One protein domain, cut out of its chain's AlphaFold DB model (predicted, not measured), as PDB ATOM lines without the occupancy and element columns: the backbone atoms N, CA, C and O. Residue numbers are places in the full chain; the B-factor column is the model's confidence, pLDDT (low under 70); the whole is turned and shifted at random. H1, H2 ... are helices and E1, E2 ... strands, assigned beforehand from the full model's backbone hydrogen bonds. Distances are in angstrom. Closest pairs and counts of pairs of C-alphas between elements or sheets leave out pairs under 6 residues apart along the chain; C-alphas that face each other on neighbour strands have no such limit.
ATOM      1  N   ARG A  13     120.669 229.674 301.767       68.19
ATOM      2  CA  ARG A  13     121.049 228.849 302.931       68.19
ATOM      3  C   ARG A  13     120.239 227.551 303.039       68.19
ATOM      4  O   ARG A  13     120.677 226.634 303.722       68.19
ATOM      5  N   LEU A  14     119.075 227.467 302.384       78.56
ATOM      6  CA  LEU A  14     118.267 226.246 302.301       78.56
ATOM      7  C   LEU A  14     118.663 225.359 301.117       78.56
ATOM      8  O   LEU A  14     118.363 224.166 301.126       78.56
ATOM      9  N   ARG A  15     119.317 225.918 300.097       84.81
ATOM     10  CA  ARG A  15     119.740 225.201 298.884       84.81
ATOM     11  C   ARG A  15     121.133 224.607 299.023       84.81
ATOM     12  O   ARG A  15     121.369 223.503 298.531       84.81
ATOM     13  N   PHE A  16     122.022 225.313 299.716       88.81
ATOM     14  CA  PHE A  16     123.422 224.933 299.856       88.81
ATOM     15  C   PHE A  16     123.721 224.240 301.189       88.81
ATOM     16  O   PHE A  16     123.179 224.598 302.233       88.81
ATOM     17  N   TYR A  17     124.642 223.281 301.153       91.69
ATOM     18  CA  TYR A  17     125.240 222.663 302.332       91.69
ATOM     19  C   TYR A  17     126.758 222.586 302.180       91.69
ATOM     20  O   TYR A  17     127.263 222.174 301.138       91.69
ATOM     21  N   GLU A  18     127.483 222.991 303.219       93.12
ATOM     22  CA  GLU A  18     128.936 222.849 303.288       93.12
ATOM     23  C   GLU A  18     129.304 221.513 303.925       93.12
ATOM     24  O   GLU A  18     128.968 221.253 305.084       93.12
ATOM     25  N   VAL A  19     129.988 220.679 303.144       94.31
ATOM     26  CA  VAL A  19     130.375 219.326 303.549       94.31
ATOM     27  C   VAL A  19     131.462 219.413 304.613       94.31
ATOM     28  O   VAL A  19     132.443 220.138 304.439       94.31
ATOM     29  N   GLN A  20     131.286 218.682 305.713       94.69
ATOM     30  CA  GLN A  20     132.289 218.615 306.773       94.69
ATOM     31  C   GLN A  20     133.473 217.750 306.337       94.69
ATOM     32  O   GLN A  20     133.318 216.817 305.557       94.69
ATOM     33  N   GLU A  21     134.658 218.020 306.878       91.88
ATOM     34  CA  GLU A  21     135.882 217.291 306.518       91.88
ATOM     35  C   GLU A  21     135.753 215.774 306.747       91.88
ATOM     36  O   GLU A  21     136.137 214.985 305.887       91.88
ATOM     37  N   GLN A  22     135.108 215.369 307.848       92.12
ATOM     38  CA  GLN A  22     134.796 213.966 308.138       92.12
ATOM     39  C   GLN A  22     133.978 213.320 307.008       92.12
ATOM     40  O   GLN A  22     134.321 212.239 306.538       92.12
ATOM     41  N   ASP A  23     132.940 214.008 306.525       93.44
ATOM     42  CA  ASP A  23     132.100 213.513 305.435       93.44
ATOM     43  C   ASP A  23     132.869 213.451 304.109       93.44
ATOM     44  O   ASP A  23     132.615 212.558 303.304       93.44
ATOM     45  N   ILE A  24     133.831 214.353 303.872       92.44
ATOM     46  CA  ILE A  24     134.712 214.281 302.693       92.44
ATOM     47  C   ILE A  24     135.553 213.001 302.739       92.44
ATOM     48  O   ILE A  24     135.673 212.317 301.723       92.44
ATOM     49  N   CYS A  25     136.104 212.656 303.907       89.69
ATOM     50  CA  CYS A  25     136.892 211.437 304.093       89.69
ATOM     51  C   CYS A  25     136.055 210.152 304.020       89.69
ATOM     52  O   CYS A  25     136.562 209.127 303.582       89.69
ATOM     53  N   GLU A  26     134.793 210.186 304.448       93.50
ATOM     54  CA  GLU A  26     133.899 209.020 304.422       93.50
ATOM     55  C   GLU A  26     133.271 208.761 303.042       93.50
ATOM     56  O   GLU A  26     132.740 207.678 302.790       93.50
ATOM     57  N   ASN A  27     133.324 209.740 302.135       93.12
ATOM     58  CA  ASN A  27     132.697 209.684 300.819       93.12
ATOM     59  C   ASN A  27     133.745 209.732 299.698       93.12
ATOM     60  O   ASN A  27     133.901 210.744 299.014       93.12
ATOM     61  N   ASP A  28     134.406 208.597 299.442       91.81
ATOM     62  CA  ASP A  28     135.462 208.451 298.420       91.81
ATOM     63  C   ASP A  28     135.054 208.919 297.011       91.81
ATOM     64  O   ASP A  28     135.887 209.324 296.198       91.81
ATOM     65  N   TRP A  29     133.760 208.903 296.691       93.94
ATOM     66  CA  TRP A  29     133.263 209.373 295.400       93.94
ATOM     67  C   TRP A  29     133.435 210.894 295.205       93.94
ATOM     68  O   TRP A  29     133.555 211.349 294.068       93.94
ATOM     69  N   LEU A  30     133.528 211.688 296.282       94.25
ATOM     70  CA  LEU A  30     133.870 213.116 296.201       94.25
ATOM     71  C   LEU A  30     135.308 213.303 295.705       94.25
ATOM     72  O   LEU A  30     135.589 214.162 294.860       94.25
ATOM     73  N   ARG A  31     136.218 212.450 296.187       92.62
ATOM     74  CA  ARG A  31     137.598 212.393 295.702       92.62
ATOM     75  C   ARG A  31     137.632 211.983 294.232       92.62
ATOM     76  O   ARG A  31     138.260 212.680 293.440       92.62
ATOM     77  N   LEU A  32     136.869 210.956 293.857       93.12
ATOM     78  CA  LEU A  32     136.738 210.505 292.469       93.12
ATOM     79  C   LEU A  32     136.278 211.629 291.525       93.12
ATOM     80  O   LEU A  32     136.857 211.801 290.455       93.12
ATOM     81  N   TYR A  33     135.268 212.418 291.907       94.50
ATOM     82  CA  TYR A  33     134.802 213.551 291.094       94.50
ATOM     83  C   TYR A  33     135.881 214.614 290.918       94.50
ATOM     84  O   TYR A  33     136.011 215.198 289.842       94.50
ATOM     85  N   THR A  34     136.681 214.836 291.958       93.44
ATOM     86  CA  THR A  34     137.772 215.808 291.914       93.44
ATOM     87  C   THR A  34     138.908 215.332 291.011       93.44
ATOM     88  O   THR A  34     139.371 216.089 290.158       93.44
ATOM     89  N   ASP A  35     139.308 214.066 291.134       91.31
ATOM     90  CA  ASP A  35     140.325 213.457 290.272       91.31
ATOM     91  C   ASP A  35     139.865 213.447 288.805       91.31
ATOM     92  O   ASP A  35     140.639 213.771 287.904       91.31
ATOM     93  N   PHE A  36     138.581 213.171 288.552       91.38
ATOM     94  CA  PHE A  36     138.008 213.240 287.208       91.38
ATOM     95  C   PHE A  36     138.011 214.669 286.645       91.38
ATOM     96  O   PHE A  36     138.378 214.871 285.487       91.38
ATOM     97  N   ALA A  37     137.662 215.674 287.455       91.62
ATOM     98  CA  ALA A  37     137.729 217.077 287.048       91.62
ATOM     99  C   ALA A  37     139.167 217.502 286.705       91.62
ATOM    100  O   ALA A  37     139.389 218.177 285.698       91.62
ATOM    101  N   LEU A  38     140.151 217.062 287.497       89.81
ATOM    102  CA  LEU A  38     141.570 217.299 287.234       89.81
ATOM    103  C   LEU A  38     142.034 216.607 285.943       89.81
ATOM    104  O   LEU A  38     142.729 217.217 285.132       89.81
ATOM    105  N   TYR A  39     141.612 215.365 285.706       88.81
ATOM    106  CA  TYR A  39     141.907 214.650 284.463       88.81
ATOM    107  C   TYR A  39     141.325 215.361 283.230       88.81
ATOM    108  O   TYR A  39     142.006 215.523 282.214       88.81
ATOM    109  N   CYS A  40     140.090 215.860 283.337       89.44
ATOM    110  CA  CYS A  40     139.452 216.658 282.289       89.44
ATOM    111  C   CYS A  40     140.192 217.979 282.033       89.44
ATOM    112  O   CYS A  40     140.344 218.378 280.879       89.44
ATOM    113  N   TYR A  41     140.676 218.648 283.085       86.88
ATOM    114  CA  TYR A  41     141.457 219.885 282.970       86.88
ATOM    115  C   TYR A  41     142.725 219.687 282.129       86.88
ATOM    116  O   TYR A  41     143.032 220.508 281.265       86.88
ATOM    117  N   TRP A  42     143.402 218.550 282.302       86.12
ATOM    118  CA  TRP A  42     144.560 218.157 281.495       86.12
ATOM    119  C   TRP A  42     144.206 217.643 280.093       86.12
ATOM    120  O   TRP A  42     145.064 217.082 279.412       86.12
ATOM    121  N   GLN A  43     142.964 217.829 279.638       86.81
ATOM    122  CA  GLN A  43     142.487 217.406 278.317       86.81
ATOM    123  C   GLN A  43     142.756 215.922 278.050       86.81
ATOM    124  O   GLN A  43     143.127 215.538 276.942       86.81
ATOM    125  N   TYR A  44     142.571 215.087 279.076       84.00
ATOM    126  CA  TYR A  44     142.771 213.640 278.992       84.00
ATOM    127  C   TYR A  44     144.232 213.216 278.741       84.00
ATOM    128  O   TYR A  44     144.488 212.059 278.400       84.00
ATOM    129  N   ASN A  45     145.204 214.117 278.937       84.56
ATOM    130  CA  ASN A  45     146.624 213.791 278.868       84.56
ATOM    131  C   ASN A  45     147.039 212.974 280.098       84.56
ATOM    132  O   ASN A  45     147.159 213.495 281.208       84.56
ATOM    133  N   GLU A  46     147.262 211.681 279.882       82.56
ATOM    134  CA  GLU A  46     147.582 210.729 280.941       82.56
ATOM    135  C   GLU A  46     148.930 211.020 281.615       82.56
ATOM    136  O   GLU A  46     149.039 210.870 282.828       82.56
ATOM    137  N   ASP A  47     149.937 211.478 280.870       83.75
ATOM    138  CA  ASP A  47     151.261 211.776 281.427       83.75
ATOM    139  C   ASP A  47     151.222 213.032 282.304       83.75
ATOM    140  O   ASP A  47     151.732 213.025 283.427       83.75
ATOM    141  N   ALA A  48     150.546 214.087 281.835       81.06
ATOM    142  CA  ALA A  48     150.323 215.298 282.622       81.06
ATOM    143  C   ALA A  48     149.502 214.991 283.881       81.06
ATOM    144  O   ALA A  48     149.863 215.417 284.977       81.06
ATOM    145  N   PHE A  49     148.453 214.176 283.751       82.06
ATOM    146  CA  PHE A  49     147.647 213.743 284.886       82.06
ATOM    147  C   PHE A  49     148.446 212.897 285.883       82.06
ATOM    148  O   PHE A  49     148.401 213.172 287.071       82.06
ATOM    149  N   LYS A  50     149.245 211.922 285.433       80.88
ATOM    150  CA  LYS A  50     150.113 211.126 286.320       80.88
ATOM    151  C   LYS A  50     151.157 211.978 287.039       80.88
ATOM    152  O   LYS A  50     151.533 211.656 288.164       80.88
ATOM    153  N   SER A  51     151.629 213.042 286.392       81.31
ATOM    154  CA  SER A  51     152.562 213.998 286.994       81.31
ATOM    155  C   SER A  51     151.890 214.943 287.999       81.31
ATOM    156  O   SER A  51     152.564 215.507 288.857       81.31
ATOM    157  N   CYS A  52     150.563 215.073 287.929       77.38
ATOM    158  CA  CYS A  52     149.774 215.993 288.727       77.38
ATOM    159  C   CYS A  52     148.954 215.232 289.774       77.38
ATOM    160  O   CYS A  52     147.984 214.547 289.467       77.38
ATOM    161  N   LEU A  53     149.317 215.370 291.047       78.25
ATOM    162  CA  LEU A  53     148.569 214.736 292.129       78.25
ATOM    163  C   LEU A  53     147.609 215.740 292.756       78.25
ATOM    164  O   LEU A  53     148.008 216.853 293.126       78.25
ATOM    165  N   LEU A  54     146.352 215.324 292.935       82.94
ATOM    166  CA  LEU A  54     145.422 216.066 293.773       82.94
ATOM    167  C   LEU A  54     145.998 216.133 295.190       82.94
ATOM    168  O   LEU A  54     146.127 215.114 295.874       82.94
ATOM    169  N   SER A  55     146.380 217.335 295.616       82.56
ATOM    170  CA  SER A  55     147.049 217.522 296.898       82.56
ATOM    171  C   SER A  55     146.037 217.599 298.027       82.56
ATOM    172  O   SER A  55     146.215 216.935 299.042       82.56
ATOM    173  N   GLU A  56     144.992 218.406 297.850       89.06
ATOM    174  CA  GLU A  56     144.026 218.699 298.905       89.06
ATOM    175  C   GLU A  56     142.682 219.129 298.313       89.06
ATOM    176  O   GLU A  56     142.632 219.864 297.320       89.06
ATOM    177  N   ILE A  57     141.596 218.668 298.933       92.56
ATOM    178  CA  ILE A  57     140.252 219.199 298.715       92.56
ATOM    179  C   ILE A  57     140.003 220.208 299.830       92.56
ATOM    180  O   ILE A  57     139.841 219.830 300.983       92.56
ATOM    181  N   ASN A  58     139.971 221.488 299.478       90.94
ATOM    182  CA  ASN A  58     139.921 222.574 300.453       90.94
ATOM    183  C   ASN A  58     138.495 222.809 300.969       90.94
ATOM    184  O   ASN A  58     138.301 223.212 302.112       90.94
ATOM    185  N   LYS A  59     137.490 222.663 300.091       93.12
ATOM    186  CA  LYS A  59     136.080 222.938 300.406       93.12
ATOM    187  C   LYS A  59     135.140 222.313 299.380       93.12
ATOM    188  O   LYS A  59     135.414 222.381 298.181       93.12
ATOM    189  N   ILE A  60     134.001 221.800 299.843       94.31
ATOM    190  CA  ILE A  60     132.902 221.337 298.986       94.31
ATOM    191  C   ILE A  60     131.589 221.986 299.426       94.31
ATOM    192  O   ILE A  60     131.241 221.968 300.607       94.31
ATOM    193  N   LEU A  61     130.847 222.532 298.460       94.19
ATOM    194  CA  LEU A  61     129.450 222.923 298.640       94.19
ATOM    195  C   LEU A  61     128.552 222.020 297.800       94.19
ATOM    196  O   LEU A  61     128.774 221.862 296.599       94.19
ATOM    197  N   VAL A  62     127.521 221.476 298.433       94.12
ATOM    198  CA  VAL A  62     126.437 220.752 297.773       94.12
ATOM    199  C   VAL A  62     125.300 221.720 297.518       94.12
ATOM    200  O   VAL A  62     124.830 222.376 298.443       94.12
ATOM    201  N   GLU A  63     124.842 221.794 296.281       93.25
ATOM    202  CA  GLU A  63     123.656 222.542 295.883       93.25
ATOM    203  C   GLU A  63     122.567 221.568 295.456       93.25
ATOM    204  O   GLU A  63     122.779 220.720 294.589       93.25
ATOM    205  N   THR A  64     121.385 221.684 296.052       93.44
ATOM    206  CA  THR A  64     120.242 220.845 295.688       93.44
ATOM    207  C   THR A  64     118.924 221.541 296.010       93.44
ATOM    208  O   THR A  64     118.802 222.250 297.013       93.44
ATOM    209  N   PHE A  65     117.919 221.295 295.170       90.88
ATOM    210  CA  PHE A  65     116.537 221.721 295.405       90.88
ATOM    211  C   PHE A  65     115.767 220.758 296.319       90.88
ATOM    212  O   PHE A  65     114.632 221.047 296.689       90.88
ATOM    213  N   GLU A  66     116.363 219.622 296.695       91.06
ATOM    214  CA  GLU A  66     115.750 218.694 297.639       91.06
ATOM    215  C   GLU A  66     115.694 219.312 299.045       91.06
ATOM    216  O   GLU A  66     116.683 219.842 299.577       91.06
ATOM    217  N   THR A  67     114.505 219.253 299.644       86.44
ATOM    218  CA  THR A  67     114.245 219.741 300.994       86.44
ATOM    219  C   THR A  67     114.522 218.637 302.004       86.44
ATOM    220  O   THR A  67     113.851 217.610 302.034       86.44
ATOM    221  N   HIS A  68     115.501 218.879 302.872       85.88
ATOM    222  CA  HIS A  68     115.874 217.966 303.947       85.88
ATOM    223  C   HIS A  68     115.754 218.681 305.286       85.88
ATOM    224  O   HIS A  68     116.109 219.854 305.399       85.88
ATOM    225  N   THR A  69     115.251 217.982 306.303       85.31
ATOM    226  CA  THR A  69     115.185 218.512 307.676       85.31
ATOM    227  C   THR A  69     116.571 218.663 308.295       85.31
ATOM    228  O   THR A  69     116.794 219.590 309.066       85.31
ATOM    229  N   ASP A  70     117.491 217.765 307.943       89.31
ATOM    230  CA  ASP A  70     118.907 217.840 308.299       89.31
ATOM    231  C   ASP A  70     119.713 218.270 307.058       89.31
ATOM    232  O   ASP A  70     119.674 217.567 306.042       89.31
ATOM    233  N   PRO A  71     120.441 219.403 307.106       88.12
ATOM    234  CA  PRO A  71     121.266 219.868 305.995       88.12
ATOM    235  C   PRO A  71     122.288 218.841 305.492       88.12
ATOM    236  O   PRO A  71     122.547 218.812 304.292       88.12
ATOM    237  N   SER A  72     122.826 217.976 306.361       90.06
ATOM    238  CA  SER A  72     123.824 216.963 305.981       90.06
ATOM    239  C   SER A  72     123.287 215.935 304.984       90.06
ATOM    240  O   SER A  72     124.022 215.429 304.134       90.06
ATOM    241  N   LEU A  73     121.974 215.687 305.001       92.75
ATOM    242  CA  LEU A  73     121.321 214.769 304.069       92.75
ATOM    243  C   LEU A  73     121.353 215.271 302.624       92.75
ATOM    244  O   LEU A  73     121.211 214.459 301.713       92.75
ATOM    245  N   LYS A  74     121.634 216.561 302.388       93.25
ATOM    246  CA  LYS A  74     121.848 217.096 301.034       93.25
ATOM    247  C   LYS A  74     123.010 216.418 300.315       93.25
ATOM    248  O   LYS A  74     122.967 216.293 299.097       93.25
ATOM    249  N   LEU A  75     124.014 215.923 301.046       93.75
ATOM    250  CA  LEU A  75     125.111 215.136 300.472       93.75
ATOM    251  C   LEU A  75     124.626 213.817 299.846       93.75
ATOM    252  O   LEU A  75     125.258 213.297 298.933       93.75
ATOM    253  N   LYS A  76     123.494 213.292 300.329       92.44
ATOM    254  CA  LYS A  76     122.860 212.053 299.861       92.44
ATOM    255  C   LYS A  76     121.695 212.314 298.901       92.44
ATOM    256  O   LYS A  76     120.967 211.377 298.576       92.44
ATOM    257  N   SER A  77     121.499 213.563 298.470       94.00
ATOM    258  CA  SER A  77     120.469 213.916 297.494       94.00
ATOM    259  C   SER A  77     120.670 213.155 296.188       94.00
ATOM    260  O   SER A  77     121.796 212.944 295.736       94.00
ATOM    261  N   SER A  78     119.561 212.781 295.553       92.50
ATOM    262  CA  SER A  78     119.593 212.067 294.271       92.50
ATOM    263  C   SER A  78     120.040 212.984 293.133       92.50
ATOM    264  O   SER A  78     120.691 212.536 292.191       92.50
ATOM    265  N   ASN A  79     119.690 214.270 293.221       93.44
ATOM    266  CA  ASN A  79     120.110 215.294 292.276       93.44
ATOM    267  C   ASN A  79     120.771 216.468 293.012       93.44
ATOM    268  O   ASN A  79     120.123 217.189 293.780       93.44
ATOM    269  N   ALA A  80     122.065 216.663 292.766       94.69
ATOM    270  CA  ALA A  80     122.844 217.735 293.365       94.69
ATOM    271  C   ALA A  80     124.003 218.180 292.463       94.69
ATOM    272  O   ALA A  80     124.529 217.403 291.664       94.69
ATOM    273  N   ILE A  81     124.416 219.435 292.634       94.62
ATOM    274  CA  ILE A  81     125.626 220.001 292.035       94.62
ATOM    275  C   ILE A  81     126.686 220.119 293.131       94.62
ATOM    276  O   ILE A  81     126.426 220.666 294.202       94.62
ATOM    277  N   PHE A  82     127.890 219.623 292.849       94.31
ATOM    278  CA  PHE A  82     129.028 219.681 293.764       94.31
ATOM    279  C   PHE A  82     130.012 220.751 293.306       94.31
ATOM    280  O   PHE A  82     130.685 220.607 292.286       94.31
ATOM    281  N   HIS A  83     130.113 221.827 294.080       94.06
ATOM    282  CA  HIS A  83     131.106 222.874 293.872       94.06
ATOM    283  C   HIS A  83     132.351 222.528 294.684       94.06
ATOM    284  O   HIS A  83     132.356 222.688 295.905       94.06
ATOM    285  N   ILE A  84     133.396 222.050 294.012       93.62
ATOM    286  CA  ILE A  84     134.620 221.563 294.657       93.62
ATOM    287  C   ILE A  84     135.746 222.581 294.464       93.62
ATOM    288  O   ILE A  84     136.076 222.964 293.343       93.62
ATOM    289  N   ASN A  85     136.345 223.015 295.571       92.56
ATOM    290  CA  ASN A  85     137.577 223.792 295.589       92.56
ATOM    291  C   ASN A  85     138.735 222.883 295.983       92.56
ATOM    292  O   ASN A  85     138.716 222.305 297.071       92.56
ATOM    293  N   PHE A  86     139.746 222.780 295.131       91.75
ATOM    294  CA  PHE A  86     140.868 221.883 295.354       91.75
ATOM    295  C   PHE A  86     142.181 222.475 294.856       91.75
ATOM    296  O   PHE A  86     142.201 223.356 293.995       91.75
ATOM    297  N   THR A  87     143.277 221.952 295.396       90.25
ATOM    298  CA  THR A  87     144.637 222.299 294.992       90.25
ATOM    299  C   THR A  87     145.296 221.083 294.354       90.25
ATOM    300  O   THR A  87     145.358 220.006 294.952       90.25
ATOM    301  N   ALA A  88     145.832 221.259 293.150       85.69
ATOM    302  CA  ALA A  88     146.627 220.248 292.467       85.69
ATOM    303  C   ALA A  88     148.107 220.651 292.483       85.69
ATOM    304  O   ALA A  88     148.437 221.822 292.283       85.69
ATOM    305  N   LYS A  89     148.996 219.694 292.753       78.88
ATOM    306  CA  LYS A  89     150.444 219.897 292.613       78.88
ATOM    307  C   LYS A  89     150.816 219.663 291.155       78.88
ATOM    308  O   LYS A  89     150.469 218.615 290.618       78.88
ATOM    309  N   SER A  90     151.483 220.634 290.542       63.22
ATOM    310  CA  SER A  90     152.056 220.555 289.194       63.22
ATOM    311  C   SER A  90     153.572 220.604 289.264       63.22
ATOM    312  O   SER A  90     154.097 221.137 290.267       63.22
TER     313      SER A  90
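Overview. This is residues 13 to 90 of the 90 residues of an uncharacterized protein of Brassica oleracea var. oleracea (UniProt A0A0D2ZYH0). A long ribbon of two antiparallel strands, E2 and E3, makes a wall along the middle of a rod, with the short strand E1 beside the far end of E2. H2 packs on one face of this wall over E3 and E2, H4 covers the same face near E1, and H3 sits beyond the sheet at the opposite end of the rod, while H1 only grazes the sheet. The printed part has 78 residues, with four named helices and three named strands in the order E1, H1, H2, H3, E2, H4, E3; the sheet runs E1, E2, E3, antiparallel throughout, and the class is mixed, helices and strands. The whole is only just loose, close to compact, with a radius of gyration of the C-alphas of 13.9 A, and its C-alphas span 45 by 22 by 18 A.

Arrangement. Begin with E2, residues 53 to 63, the inner strand, which bends by 69 degrees at residue 56. Beside it find E3, residues 81 to 89, an edge strand antiparallel to it at 163 degrees between their directions; N 58 and O 85 are 2.8 A apart and N 83 and O 61 are 2.9 A apart, both within hydrogen-bond range. On the other side of E2 find E1, residues 16 to 18, the other edge strand, antiparallel to E2 at 143 degrees, with N 17 and O 62 within hydrogen-bond range at 2.9 A. Look next at H2, residues 28 to 41, which is on the sheet; its closest C-alphas to E2 are those of Asp 35 and Leu 54, 6.7 A apart, and to E3 those of Thr 34 and Ile 84, 7.1 A apart. H4, residues 71 to 76, is on the same face as H2, and the two helices are apart; this is an arrangement in two layers, helices on one face of a sheet. H4 has a height over the sheet of 8.2 A and lies only just over E1, with 3 of its C-alphas on that strand. On the local plane its line and that of E1 stand at 86 degrees, across the strands, and the closest C-alphas of the two are those of Tyr 17 and Pro 71, 6.1 A apart. H3, residues 46 to 51, is not on the sheet; it only just touches H2, with 3 pairs of C-alphas within 8 A, through residues 38 to 39 of H2 alone, and the closest are those of Tyr 39 and Phe 49, 5.8 A apart. H2 and H3 run opposite ways at a steep tilt of 69 degrees, only just short of about perpendicular. H1, residues 21 to 26, only grazes the sheet with residues 21 to 24; it is close to H2 but not clearly touching, the C-alphas of Ile 24 and Leu 30 being 6.6 A apart. In H1, H2 and H3 every O i to N i+4 pair is within hydrogen-bond range; in H4 0 of 2 are, beside 3 of 3 O i to N i+3 pairs.

Along the chain. Find C-alpha 53 at (148.569, 214.736, 292.129); from there E2, residues 53 to 63, runs 26.4 A to C-alpha 63 at (123.656, 222.542, 295.883). E3, residues 81 to 89, runs back over 24.8 A to C-alpha 89 at (150.444, 219.897, 292.613). E1, residues 16 to 18, begins at C-alpha 16, (123.422, 224.933, 299.856), and measures 6.8 A. H2, residues 28 to 41, is the longest helix at 20.1 A. The shorter helices are H4, residues 71 to 76, at 10.1 A, H1, residues 21 to 26, at 8.8 A, and H3, residues 46 to 51, at 8.5 A.

Size, cuts and confidence. The two C-alphas farthest apart are those of Asp 47 and Thr 69, at 45.1 A. The printed part has no cut and ends at residue 90, the chain's last. No link is long: the one from E2 to H4, 7 residues, is short, and the others are tight. The mean pLDDT of the printed part is 89.0; look for low confidence, under 70, at residues 13 and 90.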